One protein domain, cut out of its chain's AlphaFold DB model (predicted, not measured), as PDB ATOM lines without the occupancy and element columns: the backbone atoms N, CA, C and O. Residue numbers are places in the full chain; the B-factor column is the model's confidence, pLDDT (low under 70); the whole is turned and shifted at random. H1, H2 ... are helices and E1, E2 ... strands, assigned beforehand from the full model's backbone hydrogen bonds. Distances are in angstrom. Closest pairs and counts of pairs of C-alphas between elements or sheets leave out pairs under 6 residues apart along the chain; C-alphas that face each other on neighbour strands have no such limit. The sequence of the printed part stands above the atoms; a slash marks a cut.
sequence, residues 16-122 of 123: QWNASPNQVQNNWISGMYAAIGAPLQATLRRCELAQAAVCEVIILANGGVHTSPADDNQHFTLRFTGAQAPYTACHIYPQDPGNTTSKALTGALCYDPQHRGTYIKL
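AT A GLANCE: This is residues 16 to 122 of the 123 residues of an uncharacterized protein of Xanthomonas sp. Leaf148 (UniProt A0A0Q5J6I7). One strongly twisted sheet of six strands makes a wall, with two helices on one of its faces: H2 lies over E2 and E3, and H1 packs near the ends of E3, E4 and E5 where Phe 76, Pro 94 and Leu 105 lie. A long loop, residues 61 to 75, joins E2 to E3. The printed part has 107 residues, with two named helices and six named strands in the order E1 H1 H2 E2 E3 E4 E5 E6, a mixed class of helices and strands. The sheet is mixed, in the order E1 E2 E3 E4 E5 E6. The whole is compact, with a radius of gyration of the C-alphas of 13.3 A and spans of 37 by 26 by 21 A.

IN THESE COORDINATES: Find C-alpha 16 at (145.389, 125.209, 183.030), where E1, residues 16 to 18, begins its 6.5 A. E2 is residues 56 to 60, 13.0 A; E3 is 76 to 81, 16.4 A; E4 is 89 to 94, 16.3 A; E5, the longest strand, is 105 to 111, 17.9 A. E6, residues 117 to 121, 12.9 A, ends at C-alpha 121 at (160.795, 129.943, 165.207). H1, residues 23 to 35, starts at C-alpha 23 at (135.307, 133.659, 173.793) and runs 18.4 A; H2, residues 40 to 48, runs 12.6 A.

HOW THE PARTS SIT: Start at E2 to E6, a meander, each strand the antiparallel neighbour of the one before. Look for N 58 and O 79, 2.8 A, between E2 and E3; N 90 and O 78, 2.8 A, between E3 and E4; N 91 and O 109, 2.9 A, between E4 and E5; and N 108 and O 120, 2.8 A, between E5 and E6. The edge strand E1 is parallel to E2 at 17 degrees, with N 59 and O 16 at 2.8 A. E1, H1 H2 and E2 form a strand-helix-strand unit, two parallel neighbour strands with helices between, and its crossover is left-handed. H2 is on the sheet at a height of 8.0 A, only just over E2 and E3 with 3 C-alphas on each, slantwise to E2 at 39 degrees on the local plane; its closest C-alphas to E2 are Cys 47 and Glu 56, 5.7 A. H1 is on the sheet but stands at the sheet's level, its height 0.8 A; its closest C-alphas to E3 are Ile 29 and Phe 76, 7.0 A. H1 and H2 are apart. In H1 and H2 every O i to N i+4 pair is within hydrogen-bond range.

THE WHOLE: The two farthest C-alphas, Gln 51 and Ala 70, are 39.9 A apart. The printed part has no cut. The link E2 to E3 is long, with 15 residues. Read the B-factor column for the model's confidence: the mean pLDDT of the printed part is 84.0, and residues 18 to 19 and 63 to 73 are under 70.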
ATOM      1  N   GLN A  16     146.328 124.227 182.492       72.12
ATOM      2  CA  GLN A  16     145.389 125.209 183.030       72.12
ATOM      3  C   GLN A  16     145.140 126.319 182.016       72.12
ATOM      4  O   GLN A  16     146.067 126.872 181.423       72.12
ATOM      5  N   TRP A  17     143.869 126.648 181.815       75.50
ATOM      6  CA  TRP A  17     143.453 127.745 180.955       75.50
ATOM      7  C   TRP A  17     143.019 128.925 181.815       75.50
ATOM      8  O   TRP A  17     142.025 128.823 182.533       75.50
ATOM      9  N   ASN A  18     143.722 130.054 181.732       67.81
ATOM     10  CA  ASN A  18     143.207 131.292 182.300       67.81
ATOM     11  C   ASN A  18     142.209 131.897 181.306       67.81
ATOM     12  O   ASN A  18     142.598 132.471 180.285       67.81
ATOM     13  N   ALA A  19     140.920 131.675 181.567       61.06
ATOM     14  CA  ALA A  19     139.840 132.062 180.672       61.06
ATOM     15  C   ALA A  19     139.793 133.582 180.493       61.06
ATOM     16  O   ALA A  19     139.542 134.323 181.442       61.06
ATOM     17  N   SER A  20     139.978 134.046 179.254       71.62
ATOM     18  CA  SER A  20     139.556 135.397 178.898       71.62
ATOM     19  C   SER A  20     138.024 135.473 178.973       71.62
ATOM     20  O   SER A  20     137.360 134.508 178.575       71.62
ATOM     21  N   PRO A  21     137.434 136.603 179.411       75.88
ATOM     22  CA  PRO A  21     135.994 136.826 179.285       75.88
ATOM     23  C   PRO A  21     135.528 136.873 177.816       75.88
ATOM     24  O   PRO A  21     134.336 136.755 177.547       75.88
ATOM     25  N   ASN A  22     136.445 137.029 176.852       77.81
ATOM     26  CA  ASN A  22     136.143 137.032 175.426       77.81
ATOM     27  C   ASN A  22     136.355 135.636 174.807       77.81
ATOM     28  O   ASN A  22     137.478 135.149 174.660       77.81
ATOM     29  N   GLN A  23     135.265 135.003 174.373       78.88
ATOM     30  CA  GLN A  23     135.307 133.659 173.793       78.88
ATOM     31  C   GLN A  23     135.995 133.588 172.420       78.88
ATOM     32  O   GLN A  23     136.575 132.555 172.086       78.88
ATOM     33  N   VAL A  24     136.012 134.681 171.649       78.44
ATOM     34  CA  VAL A  24     136.781 134.765 170.395       78.44
ATOM     35  C   VAL A  24     138.275 134.670 170.692       78.44
ATOM     36  O   VAL A  24     138.964 133.873 170.059       78.44
ATOM     37  N   GLN A  25     138.759 135.391 171.711       78.69
ATOM     38  CA  GLN A  25     140.150 135.281 172.171       78.69
ATOM     39  C   GLN A  25     140.461 133.859 172.649       78.69
ATOM     40  O   GLN A  25     141.501 133.311 172.291       78.69
ATOM     41  N   ASN A  26     139.547 133.221 173.395       81.19
ATOM     42  CA  ASN A  26     139.766 131.848 173.851       81.19
ATOM     43  C   ASN A  26     139.914 130.860 172.680       81.19
ATOM     44  O   ASN A  26     140.857 130.070 172.645       81.19
ATOM     45  N   ASN A  27     139.024 130.941 171.688       82.25
ATOM     46  CA  ASN A  27     139.085 130.101 170.489       82.25
ATOM     47  C   ASN A  27     140.340 130.386 169.650       82.25
ATOM     48  O   ASN A  27     140.939 129.470 169.082       82.25
ATOM     49  N   TRP A  28     140.752 131.652 169.581       81.38
ATOM     50  CA  TRP A  28     141.952 132.074 168.870       81.38
ATOM     51  C   TRP A  28     143.224 131.496 169.495       81.38
ATOM     52  O   TRP A  28     143.952 130.770 168.814       81.38
ATOM     53  N   ILE A  29     143.420 131.701 170.801       86.50
ATOM     54  CA  ILE A  29     144.555 131.143 171.552       86.50
ATOM     55  C   ILE A  29     144.536 129.611 171.497       86.50
ATOM     56  O   ILE A  29     145.587 128.992 171.357       86.50
ATOM     57  N   SER A  30     143.359 128.979 171.569       87.00
ATOM     58  CA  SER A  30     143.249 127.516 171.559       87.00
ATOM     59  C   SER A  30     143.739 126.927 170.236       87.00
ATOM     60  O   SER A  30     144.554 126.003 170.231       87.00
ATOM     61  N   GLY A  31     143.314 127.510 169.109       88.62
ATOM     62  CA  GLY A  31     143.764 127.062 167.794       88.62
ATOM     63  C   GLY A  31     145.255 127.321 167.552       88.62
ATOM     64  O   GLY A  31     145.932 126.462 167.000       88.62
ATOM     65  N   MET A  32     145.791 128.451 168.020       89.06
ATOM     66  CA  MET A  32     147.232 128.718 167.941       89.06
ATOM     67  C   MET A  32     148.055 127.787 168.828       89.06
ATOM     68  O   MET A  32     149.080 127.284 168.390       89.06
ATOM     69  N   TYR A  33     147.605 127.503 170.054       90.69
ATOM     70  CA  TYR A  33     148.261 126.521 170.918       90.69
ATOM     71  C   TYR A  33     148.374 125.158 170.223       90.69
ATOM     72  O   TYR A  33     149.427 124.530 170.271       90.69
ATOM     73  N   ALA A  34     147.312 124.728 169.534       90.44
ATOM     74  CA  ALA A  34     147.315 123.490 168.757       90.44
ATOM     75  C   ALA A  34     148.263 123.532 167.541       90.44
ATOM     76  O   ALA A  34     148.718 122.482 167.093       90.44
ATOM     77  N   ALA A  35     148.575 124.724 167.025       91.50
ATOM     78  CA  ALA A  35     149.487 124.939 165.903       91.50
ATOM     79  C   ALA A  35     150.968 125.063 166.315       91.50
ATOM     80  O   ALA A  35     151.836 125.129 165.443       91.50
ATOM     81  N   ILE A  36     151.290 125.077 167.616       93.94
ATOM     82  CA  ILE A  36     152.681 125.165 168.086       93.94
ATOM     83  C   ILE A  36     153.477 123.955 167.586       93.94
ATOM     84  O   ILE A  36     153.240 122.814 167.985       93.94
ATOM     85  N   GLY A  37     154.456 124.237 166.725       92.06
ATOM     86  CA  GLY A  37     155.358 123.253 166.142       92.06
ATOM     87  C   GLY A  37     156.578 122.918 167.006       92.06
ATOM     88  O   GLY A  37     156.777 123.416 168.121       92.06
ATOM     89  N   ALA A  38     157.424 122.040 166.470       89.75
ATOM     90  CA  ALA A  38     158.716 121.717 167.061       89.75
ATOM     91  C   ALA A  38     159.674 122.929 167.005       89.75
ATOM     92  O   ALA A  38     159.607 123.706 166.056       89.75
ATOM     93  N   PRO A  39     160.592 123.084 167.980       90.38
ATOM     94  CA  PRO A  39     160.843 122.204 169.129       90.38
ATOM     95  C   PRO A  39     159.924 122.441 170.341       90.38
ATOM     96  O   PRO A  39     159.895 121.609 171.250       90.38
ATOM     97  N   LEU A  40     159.163 123.540 170.384       93.50
ATOM     98  CA  LEU A  40     158.366 123.900 171.564       93.50
ATOM     99  C   LEU A  40     157.274 122.859 171.873       93.50
ATOM    100  O   LEU A  40     157.054 122.535 173.040       93.50
ATOM    101  N   GLN A  41     156.681 122.245 170.846       93.56
ATOM    102  CA  GLN A  41     155.716 121.149 170.996       93.56
ATOM    103  C   GLN A  41     156.250 119.983 171.848       93.56
ATOM    104  O   GLN A  41     155.520 119.421 172.663       93.56
ATOM    105  N   ALA A  42     157.534 119.630 171.707       91.25
ATOM    106  CA  ALA A  42     158.140 118.547 172.482       91.25
ATOM    107  C   ALA A  42     158.233 118.899 173.976       91.25
ATOM    108  O   ALA A  42     158.023 118.044 174.835       91.25
ATOM    109  N   THR A  43     158.493 120.172 174.287       91.06
ATOM    110  CA  THR A  43     158.490 120.681 175.665       91.06
ATOM    111  C   THR A  43     157.089 120.632 176.265       91.06
ATOM    112  O   THR A  43     156.926 120.138 177.380       91.06
ATOM    113  N   LEU A  44     156.075 121.077 175.516       91.19
ATOM    114  CA  LEU A  44     154.680 121.040 175.960       91.19
ATOM    115  C   LEU A  44     154.221 119.610 176.250       91.19
ATOM    116  O   LEU A  44     153.748 119.334 177.349       91.19
ATOM    117  N   ARG A  45     154.479 118.678 175.325       89.94
ATOM    118  CA  ARG A  45     154.133 117.262 175.499       89.94
ATOM    119  C   ARG A  45     154.834 116.628 176.698       89.94
ATOM    120  O   ARG A  45     154.241 115.810 177.393       89.94
ATOM    121  N   ARG A  46     156.096 116.991 176.961       88.06
ATOM    122  CA  ARG A  46     156.810 116.523 178.156       88.06
ATOM    123  C   ARG A  46     156.109 116.979 179.429       88.06
ATOM    124  O   ARG A  46     155.990 116.185 180.353       88.06
ATOM    125  N   CYS A  47     155.666 118.232 179.476       88.50
ATOM    126  CA  CYS A  47     154.971 118.765 180.636       88.50
ATOM    127  C   CYS A  47     153.587 118.134 180.809       88.50
ATOM    128  O   CYS A  47     153.283 117.709 181.908       88.50
ATOM    129  N   GLU A  48     152.812 117.937 179.738       84.06
ATOM    130  CA  GLU A  48     151.503 117.252 179.788       84.06
ATOM    131  C   GLU A  48     151.581 115.805 180.315       84.06
ATOM    132  O   GLU A  48     150.631 115.304 180.912       84.06
ATOM    133  N   LEU A  49     152.708 115.120 180.099       85.25
ATOM    134  CA  LEU A  49     152.938 113.750 180.573       85.25
ATOM    135  C   LEU A  49     153.628 113.686 181.945       85.25
ATOM    136  O   LEU A  49     153.779 112.599 182.504       85.25
ATOM    137  N   ALA A  50     154.089 114.820 182.473       84.69
ATOM    138  CA  ALA A  50     154.775 114.888 183.755       84.69
ATOM    139  C   ALA A  50     153.775 114.966 184.916       84.69
ATOM    140  O   ALA A  50     152.591 115.233 184.743       84.69
ATOM    141  N   GLN A  51     154.259 114.756 186.139       84.31
ATOM    142  CA  GLN A  51     153.506 115.128 187.339       84.31
ATOM    143  C   GLN A  51     153.501 116.655 187.480       84.31
ATOM    144  O   GLN A  51     154.499 117.296 187.143       84.31
ATOM    145  N   ALA A  52     152.437 117.239 188.039       75.81
ATOM    146  CA  ALA A  52     152.309 118.700 188.168       75.81
ATOM    147  C   ALA A  52     153.496 119.348 188.911       75.81
ATOM    148  O   ALA A  52     153.994 120.397 188.515       75.81
ATOM    149  N   ALA A  53     154.032 118.672 189.936       80.94
ATOM    150  CA  ALA A  53     155.217 119.128 190.670       80.94
ATOM    151  C   ALA A  53     156.503 119.190 189.812       80.94
ATOM    152  O   ALA A  53     157.449 119.906 190.151       80.94
ATOM    153  N   VAL A  54     156.556 118.437 188.709       86.19
ATOM    154  CA  VAL A  54     157.712 118.349 187.805       86.19
ATOM    155  C   VAL A  54     157.618 119.395 186.699       86.19
ATOM    156  O   VAL A  54     158.578 120.142 186.500       86.19
ATOM    157  N   CYS A  55     156.488 119.459 185.993       88.12
ATOM    158  CA  CYS A  55     156.222 120.518 185.027       88.12
ATOM    159  C   CYS A  55     154.721 120.689 184.801       88.12
ATOM    160  O   CYS A  55     154.086 119.727 184.403       88.12
ATOM    161  N   GLU A  56     154.179 121.893 184.939       88.31
ATOM    162  CA  GLU A  56     152.803 122.242 184.571       88.31
ATOM    163  C   GLU A  56     152.793 123.443 183.619       88.31
ATOM    164  O   GLU A  56     153.691 124.285 183.659       88.31
ATOM    165  N   VAL A  57     151.798 123.498 182.724       89.88
ATOM    166  CA  VAL A  57     151.640 124.573 181.735       89.88
ATOM    167  C   VAL A  57     150.343 125.330 181.993       89.88
ATOM    168  O   VAL A  57     149.252 124.755 181.976       89.88
ATOM    169  N   ILE A  58     150.463 126.643 182.157       89.31
ATOM    170  CA  ILE A  58     149.348 127.570 182.337       89.31
ATOM    171  C   ILE A  58     149.298 128.497 181.126       89.31
ATOM    172  O   ILE A  58     150.262 129.206 180.832       89.31
ATOM    173  N   ILE A  59     148.167 128.516 180.430       89.00
ATOM    174  CA  ILE A  59     147.938 129.408 179.293       89.00
ATOM    175  C   ILE A  59     147.293 130.688 179.794       89.00
ATOM    176  O   ILE A  59     146.214 130.661 180.384       89.00
ATOM    177  N   LEU A  60     147.952 131.807 179.529       84.06
ATOM    178  CA  LEU A  60     147.484 133.135 179.869       84.06
ATOM    179  C   LEU A  60     147.132 133.898 178.597       84.06
ATOM    180  O   LEU A  60     147.990 134.145 177.746       84.06
ATOM    181  N   ALA A  61     145.872 134.316 178.502       77.56
ATOM    182  CA  ALA A  61     145.500 135.401 177.612       77.56
ATOM    183  C   ALA A  61     146.099 136.697 178.172       77.56
ATOM    184  O   ALA A  61     145.748 137.117 179.276       77.56
ATOM    185  N   ASN A  62     147.022 137.323 177.443       70.25
ATOM    186  CA  ASN A  62     147.516 138.636 177.839       70.25
ATOM    187  C   ASN A  62     146.430 139.682 177.554       70.25
ATOM    188  O   ASN A  62     145.762 139.639 176.516       70.25
ATOM    189  N   GLY A  63     146.231 140.618 178.485       55.19
ATOM    190  CA  GLY A  63     145.344 141.756 178.249       55.19
ATOM    191  C   GLY A  63     145.851 142.552 177.047       55.19
ATOM    192  O   GLY A  63     147.032 142.878 176.998       55.19
ATOM    193  N   GLY A  64     144.986 142.824 176.067       55.41
ATOM    194  CA  GLY A  64     145.374 143.510 174.826       55.41
ATOM    195  C   GLY A  64     145.319 142.649 173.558       55.41
ATOM    196  O   GLY A  64     145.354 143.172 172.449       55.41
ATOM    197  N   VAL A  65     145.167 141.328 173.683       57.34
ATOM    198  CA  VAL A  65     144.943 140.468 172.512       57.34
ATOM    199  C   VAL A  65     143.661 140.910 171.784       57.34
ATOM    200  O   VAL A  65     142.582 140.945 172.371       57.34
ATOM    201  N   HIS A  66     143.771 141.268 170.509       56.69
ATOM    202  CA  HIS A  66     142.749 141.895 169.666       56.69
ATOM    203  C   HIS A  66     142.217 143.265 170.134       56.69
ATOM    204  O   HIS A  66     141.139 143.665 169.695       56.69
ATOM    205  N   THR A  67     142.919 144.019 170.989       57.91
ATOM    206  CA  THR A  67     142.487 145.402 171.296       57.91
ATOM    207  C   THR A  67     142.867 146.396 170.201       57.91
ATOM    208  O   THR A  67     142.234 147.443 170.092       57.91
ATOM    209  N   SER A  68     143.856 146.068 169.364       56.25
ATOM    210  CA  SER A  68     144.218 146.833 168.168       56.25
ATOM    211  C   SER A  68     144.730 145.891 167.077       56.25
ATOM    212  O   SER A  68     145.790 145.301 167.259       56.25
ATOM    213  N   PRO A  69     144.052 145.760 165.924       56.38
ATOM    214  CA  PRO A  69     144.542 144.962 164.795       56.38
ATOM    215  C   PRO A  69     145.932 145.366 164.278       56.38
ATOM    216  O   PRO A  69     146.542 144.590 163.557       56.38
ATOM    217  N   ALA A  70     146.414 146.565 164.631       59.84
ATOM    218  CA  ALA A  70     147.717 147.099 164.236       59.84
ATOM    219  C   ALA A  70     148.846 146.820 165.249       59.84
ATOM    220  O   ALA A  70     149.961 147.299 165.060       59.84
ATOM    221  N   ASP A  71     148.565 146.125 166.358       66.31
ATOM    222  CA  ASP A  71     149.603 145.731 167.314       66.31
ATOM    223  C   ASP A  71     150.213 144.378 166.928       66.31
ATOM    224  O   ASP A  71     149.690 143.315 167.276       66.31
ATOM    225  N   ASP A  72     151.347 144.437 166.234       61.50
ATOM    226  CA  ASP A  72     152.124 143.266 165.814       61.50
ATOM    227  C   ASP A  72     152.843 142.567 166.986       61.50
ATOM    228  O   ASP A  72     153.378 141.471 166.824       61.50
ATOM    229  N   ASN A  73     152.839 143.160 168.189       68.75
ATOM    230  CA  ASN A  73     153.410 142.553 169.396       68.75
ATOM    231  C   ASN A  73     152.388 141.745 170.201       68.75
ATOM    232  O   ASN A  73     152.713 141.265 171.294       68.75
ATOM    233  N   GLN A  74     151.163 141.577 169.696       79.56
ATOM    234  CA  GLN A  74     150.172 140.720 170.335       79.56
ATOM    235  C   GLN A  74     150.712 139.303 170.498       79.56
ATOM    236  O   GLN A  74     151.227 138.698 169.568       79.56
ATOM    237  N   HIS A  75     150.574 138.755 171.697       86.25
ATOM    238  CA  HIS A  75     150.993 137.399 172.016       86.25
ATOM    239  C   HIS A  75     150.140 136.865 173.157       86.25
ATOM    240  O   HIS A  75     149.591 137.626 173.958       86.25
ATOM    241  N   PHE A  76     150.077 135.546 173.277       87.88
ATOM    242  CA  PHE A  76     149.637 134.896 174.508       87.88
ATOM    243  C   PHE A  76     150.836 134.268 175.208       87.88
ATOM    244  O   PHE A  76     151.874 134.024 174.589       87.88
ATOM    245  N   THR A  77     150.702 134.010 176.503       90.75
ATOM    246  CA  THR A  77     151.810 133.498 177.307       90.75
ATOM    247  C   THR A  77     151.531 132.075 177.757       90.75
ATOM    248  O   THR A  77     150.474 131.770 178.303       90.75
ATOM    249  N   LEU A  78     152.515 131.206 177.569       92.81
ATOM    250  CA  LEU A  78     152.593 129.901 178.211       92.81
ATOM    251  C   LEU A  78     153.508 130.037 179.416       92.81
ATOM    252  O   LEU A  78     154.706 130.245 179.244       92.81
ATOM    253  N   ARG A  79     152.970 129.952 180.631       92.25
ATOM    254  CA  ARG A  79     153.784 129.864 181.847       92.25
ATOM    255  C   ARG A  79     154.030 128.412 182.179       92.25
ATOM    256  O   ARG A  79     153.118 127.597 182.101       92.25
ATOM    257  N   PHE A  80     155.257 128.128 182.576       92.00
ATOM    258  CA  PHE A  80     155.661 126.808 183.011       92.00
ATOM    259  C   PHE A  80     156.012 126.876 184.496       92.00
ATOM    260  O   PHE A  80     156.709 127.791 184.941       92.00
ATOM    261  N   THR A  81     155.505 125.926 185.267       89.00
ATOM    262  CA  THR A  81     155.763 125.781 186.705       89.00
ATOM    263  C   THR A  81     156.298 124.379 186.983       89.00
ATOM    264  O   THR A  81     156.227 123.512 186.119       89.00
ATOM    265  N   GLY A  82     156.861 124.146 188.170       87.06
ATOM    266  CA  GLY A  82     157.435 122.850 188.551       87.06
ATOM    267  C   GLY A  82     158.963 122.816 188.498       87.06
ATOM    268  O   GLY A  82     159.613 123.665 187.886       87.06
ATOM    269  N   ALA A  83     159.549 121.839 189.190       84.62
ATOM    270  CA  ALA A  83     160.987 121.804 189.471       84.62
ATOM    271  C   ALA A  83     161.876 121.602 188.227       84.62
ATOM    272  O   ALA A  83     163.066 121.906 188.274       84.62
ATOM    273  N   GLN A  84     161.322 121.072 187.132       85.50
ATOM    274  CA  GLN A  84     162.055 120.753 185.899       85.50
ATOM    275  C   GLN A  84     161.450 121.425 184.655       85.50
ATOM    276  O   GLN A  84     161.667 120.986 183.515       85.50
ATOM    277  N   ALA A  85     160.685 122.499 184.854       87.94
ATOM    278  CA  ALA A  85     160.252 123.364 183.769       87.94
ATOM    279  C   ALA A  85     161.489 123.983 183.076       87.94
ATOM    280  O   ALA A  85     162.322 124.594 183.744       87.94
ATOM    281  N   PRO A  86     161.656 123.819 181.749       86.75
ATOM    282  CA  PRO A  86     162.849 124.307 181.051       86.75
ATOM    283  C   PRO A  86     162.815 125.825 180.828       86.75
ATOM    284  O   PRO A  86     163.852 126.451 180.643       86.75
ATOM    285  N   TYR A  87     161.616 126.401 180.861       93.56
ATOM    286  CA  TYR A  87     161.340 127.825 180.759       93.56
ATOM    287  C   TYR A  87     160.473 128.233 181.947       93.56
ATOM    288  O   TYR A  87     159.866 127.382 182.584       93.56
ATOM    289  N   THR A  88     160.398 129.524 182.244       92.75
ATOM    290  CA  THR A  88     159.412 130.108 183.165       92.75
ATOM    291  C   THR A  88     158.210 130.656 182.399       92.75
ATOM    292  O   THR A  88     157.070 130.564 182.862       92.75
ATOM    293  N   ALA A  89     158.447 131.182 181.194       94.00
ATOM    294  CA  ALA A  89     157.417 131.669 180.292       94.00
ATOM    295  C   ALA A  89     157.857 131.571 178.826       94.00
ATOM    296  O   ALA A  89     159.031 131.746 178.520       94.00
ATOM    297  N   CYS A  90     156.905 131.363 177.922       94.44
ATOM    298  CA  CYS A  90     157.061 131.565 176.487       94.44
ATOM    299  C   CYS A  90     155.969 132.507 175.987       94.44
ATOM    300  O   CYS A  90     154.784 132.231 176.170       94.44
ATOM    301  N   HIS A  91     156.366 133.601 175.345       93.06
ATOM    302  CA  HIS A  91     155.462 134.505 174.638       93.06
ATOM    303  C   HIS A  91     155.286 133.975 173.220       93.06
ATOM    304  O   HIS A  91     156.281 133.825 172.517       93.06
ATOM    305  N   ILE A  92     154.057 133.655 172.822       92.25
ATOM    306  CA  ILE A  92     153.742 133.038 171.531       92.25
ATOM    307  C   ILE A  92     153.141 134.087 170.604       92.25
ATOM    308  O   ILE A  92     152.073 134.630 170.896       92.25
ATOM    309  N   TYR A  93     153.821 134.348 169.491       89.56
ATOM    310  CA  TYR A  93     153.482 135.417 168.562       89.56
ATOM    311  C   TYR A  93     152.749 134.859 167.331       89.56
ATOM    312  O   TYR A  93     153.312 134.012 166.627       89.56
ATOM    313  N   PRO A  94     151.521 135.320 167.042       87.69
ATOM    314  CA  PRO A  94     150.826 135.035 165.796       87.69
ATOM    315  C   PRO A  94     151.566 135.657 164.611       87.69
ATOM    316  O   PRO A  94     152.311 136.627 164.751       87.69
ATOM    317  N   GLN A  95     151.332 135.111 163.426       86.88
ATOM    318  CA  GLN A  95     151.761 135.740 162.178       86.88
ATOM    319  C   GLN A  95     150.823 136.876 161.752       86.88
ATOM    320  O   GLN A  95     151.267 137.851 161.160       86.88
ATOM    321  N   ASP A  96     149.529 136.744 162.054       84.00
ATOM    322  CA  ASP A  96     148.490 137.701 161.666       84.00
ATOM    323  C   ASP A  96     147.560 137.976 162.865       84.00
ATOM    324  O   ASP A  96     146.504 137.344 163.000       84.00
ATOM    325  N   PRO A  97     147.967 138.855 163.802       77.44
ATOM    326  CA  PRO A  97     147.200 139.143 165.018       77.44
ATOM    327  C   PRO A  97     145.857 139.842 164.753       77.44
ATOM    328  O   PRO A  97     144.939 139.753 165.573       77.44
ATOM    329  N   GLY A  98     145.714 140.521 163.611       75.75
ATOM    330  CA  GLY A  98     144.459 141.145 163.186       75.75
ATOM    331  C   GLY A  98     143.415 140.133 162.700       75.75
ATOM    332  O   GLY A  98     142.217 140.423 162.710       75.75
ATOM    333  N   ASN A  99     143.848 138.928 162.323       81.25
ATOM    334  CA  ASN A  99     142.999 137.889 161.768       81.25
ATOM    335  C   ASN A  99     142.697 136.784 162.788       81.25
ATOM    336  O   ASN A  99     143.435 135.813 162.958       81.25
ATOM    337  N   THR A 100     141.525 136.879 163.409       74.56
ATOM    338  CA  THR A 100     141.029 135.911 164.404       74.56
ATOM    339  C   THR A 100     140.822 134.494 163.844       74.56
ATOM    340  O   THR A 100     140.731 133.523 164.610       74.56
ATOM    341  N   THR A 101     140.771 134.332 162.518       81.19
ATOM    342  CA  THR A 101     140.656 133.019 161.865       81.19
ATOM    343  C   THR A 101     142.015 132.357 161.646       81.19
ATOM    344  O   THR A 101     142.107 131.133 161.760       81.19
ATOM    345  N   SER A 102     143.074 133.148 161.441       84.19
ATOM    346  CA  SER A 102     144.438 132.644 161.281       84.19
ATOM    347  C   SER A 102     144.939 131.997 162.571       84.19
ATOM    348  O   SER A 102     144.696 132.502 163.670       84.19
ATOM    349  N   LYS A 103     145.624 130.856 162.430       86.25
ATOM    350  CA  LYS A 103     146.302 130.125 163.520       86.25
ATOM    351  C   LYS A 103     147.815 130.034 163.315       86.25
ATOM    352  O   LYS A 103     148.475 129.334 164.075       86.25
ATOM    353  N   ALA A 104     148.337 130.701 162.284       88.81
ATOM    354  CA  ALA A 104     149.758 130.692 161.963       88.81
ATOM    355  C   ALA A 104     150.558 131.487 163.001       88.81
ATOM    356  O   ALA A 104     150.077 132.495 163.534       88.81
ATOM    357  N   LEU A 105     151.773 131.029 163.284       90.81
ATOM    358  CA  LEU A 105     152.640 131.569 164.320       90.81
ATOM    359  C   LEU A 105     153.966 132.014 163.710       90.81
ATOM    360  O   LEU A 105     154.587 131.303 162.937       90.81
ATOM    361  N   THR A 106     154.472 133.166 164.133       89.75
ATOM    362  CA  THR A 106     155.817 133.600 163.727       89.75
ATOM    363  C   THR A 106     156.885 132.883 164.552       89.75
ATOM    364  O   THR A 106     157.899 132.387 164.048       89.75
ATOM    365  N   GLY A 107     156.673 132.837 165.865       92.44
ATOM    366  CA  GLY A 107     157.673 132.356 166.799       92.44
ATOM    367  C   GLY A 107     157.241 132.452 168.248       92.44
ATOM    368  O   GLY A 107     156.157 132.932 168.577       92.44
ATOM    369  N   ALA A 108     158.128 131.999 169.118       94.25
ATOM    370  CA  ALA A 108     158.023 132.151 170.549       94.25
ATOM    371  C   ALA A 108     159.302 132.752 171.123       94.25
ATOM    372  O   ALA A 108     160.400 132.351 170.743       94.25
ATOM    373  N   LEU A 109     159.165 133.664 172.080       95.19
ATOM    374  CA  LEU A 109     160.275 134.107 172.919       95.19
ATOM    375  C   LEU A 109     160.125 133.466 174.297       95.19
ATOM    376  O   LEU A 109     159.209 133.802 175.048       95.19
ATOM    377  N   CYS A 110     160.997 132.509 174.599       95.50
ATOM    378  CA  CYS A 110     160.970 131.725 175.828       95.50
ATOM    379  C   CYS A 110     162.062 132.174 176.795       95.50
ATOM    380  O   CYS A 110     163.218 132.301 176.403       95.50
ATOM    381  N   TYR A 111     161.712 132.376 178.059       95.44
ATOM    382  CA  TYR A 111     162.621 132.820 179.108       95.44
ATOM    383  C   TYR A 111     162.919 131.676 180.070       95.44
ATOM    384  O   TYR A 111     162.002 131.002 180.536       95.44
ATOM    385  N   ASP A 112     164.194 131.452 180.375       93.19
ATOM    386  CA  ASP A 112     164.616 130.503 181.411       93.19
ATOM    387  C   ASP A 112     164.449 131.104 182.834       93.19
ATOM    388  O   ASP A 112     164.066 132.271 182.982       93.19
ATOM    389  N   PRO A 113     164.709 130.349 183.919       89.38
ATOM    390  CA  PRO A 113     164.671 130.891 185.285       89.38
ATOM    391  C   PRO A 113     165.658 132.037 185.556       89.38
ATOM    392  O   PRO A 113     165.467 132.806 186.496       89.38
ATOM    393  N   GLN A 114     166.694 132.183 184.728       92.56
ATOM    394  CA  GLN A 114     167.652 133.290 184.770       92.56
ATOM    395  C   GLN A 114     167.195 134.478 183.902       92.56
ATOM    396  O   GLN A 114     167.946 135.436 183.737       92.56
ATOM    397  N   HIS A 115     165.967 134.433 183.368       89.25
ATOM    398  CA  HIS A 115     165.374 135.420 182.464       89.25
ATOM    399  C   HIS A 115     166.157 135.624 181.159       89.25
ATOM    400  O   HIS A 115     166.070 136.678 180.526       89.25
ATOM    401  N   ARG A 116     166.896 134.607 180.704       94.69
ATOM    402  CA  ARG A 116     167.547 134.633 179.392       94.69
ATOM    403  C   ARG A 116     166.550 134.214 178.321       94.69
ATOM    404  O   ARG A 116     165.980 133.124 178.387       94.69
ATOM    405  N   GLY A 117     166.342 135.095 177.346       94.94
ATOM    406  CA  GLY A 117     165.423 134.878 176.233       94.94
ATOM    407  C   GLY A 117     166.029 133.995 175.142       94.94
ATOM    408  O   GLY A 117     167.133 134.247 174.667       94.94
ATOM    409  N   THR A 118     165.279 132.986 174.713       96.00
ATOM    410  CA  THR A 118     165.558 132.144 173.549       96.00
ATOM    411  C   THR A 118     164.414 132.294 172.560       96.00
ATOM    412  O   THR A 118     163.262 132.002 172.887       96.00
ATOM    413  N   TYR A 119     164.728 132.746 171.349       95.00
ATOM    414  CA  TYR A 119     163.756 132.779 170.267       95.00
ATOM    415  C   TYR A 119     163.646 131.401 169.612       95.00
ATOM    416  O   TYR A 119     164.646 130.795 169.227       95.00
ATOM    417  N   ILE A 120     162.417 130.923 169.465       95.00
ATOM    418  CA  ILE A 120     162.066 129.672 168.804       95.00
ATOM    419  C   ILE A 120     161.178 130.031 167.619       95.00
ATOM    420  O   ILE A 120     160.072 130.530 167.805       95.00
ATOM    421  N   LYS A 121     161.639 129.774 166.395       92.19
ATOM    422  CA  LYS A 121     160.795 129.943 165.207       92.19
ATOM    423  C   LYS A 121     159.647 128.930 165.245       92.19
ATOM    424  O   LYS A 121     159.893 127.753 165.507       92.19
ATOM    425  N   LEU A 122     158.427 129.394 164.990       88.38
ATOM    426  CA  LEU A 122     157.224 128.567 164.885       88.38
ATOM    427  C   LEU A 122     156.677 128.647 163.449       88.38
ATOM    428  O   LEU A 122     157.197 129.418 162.640       88.38
TER     429      LEU A 122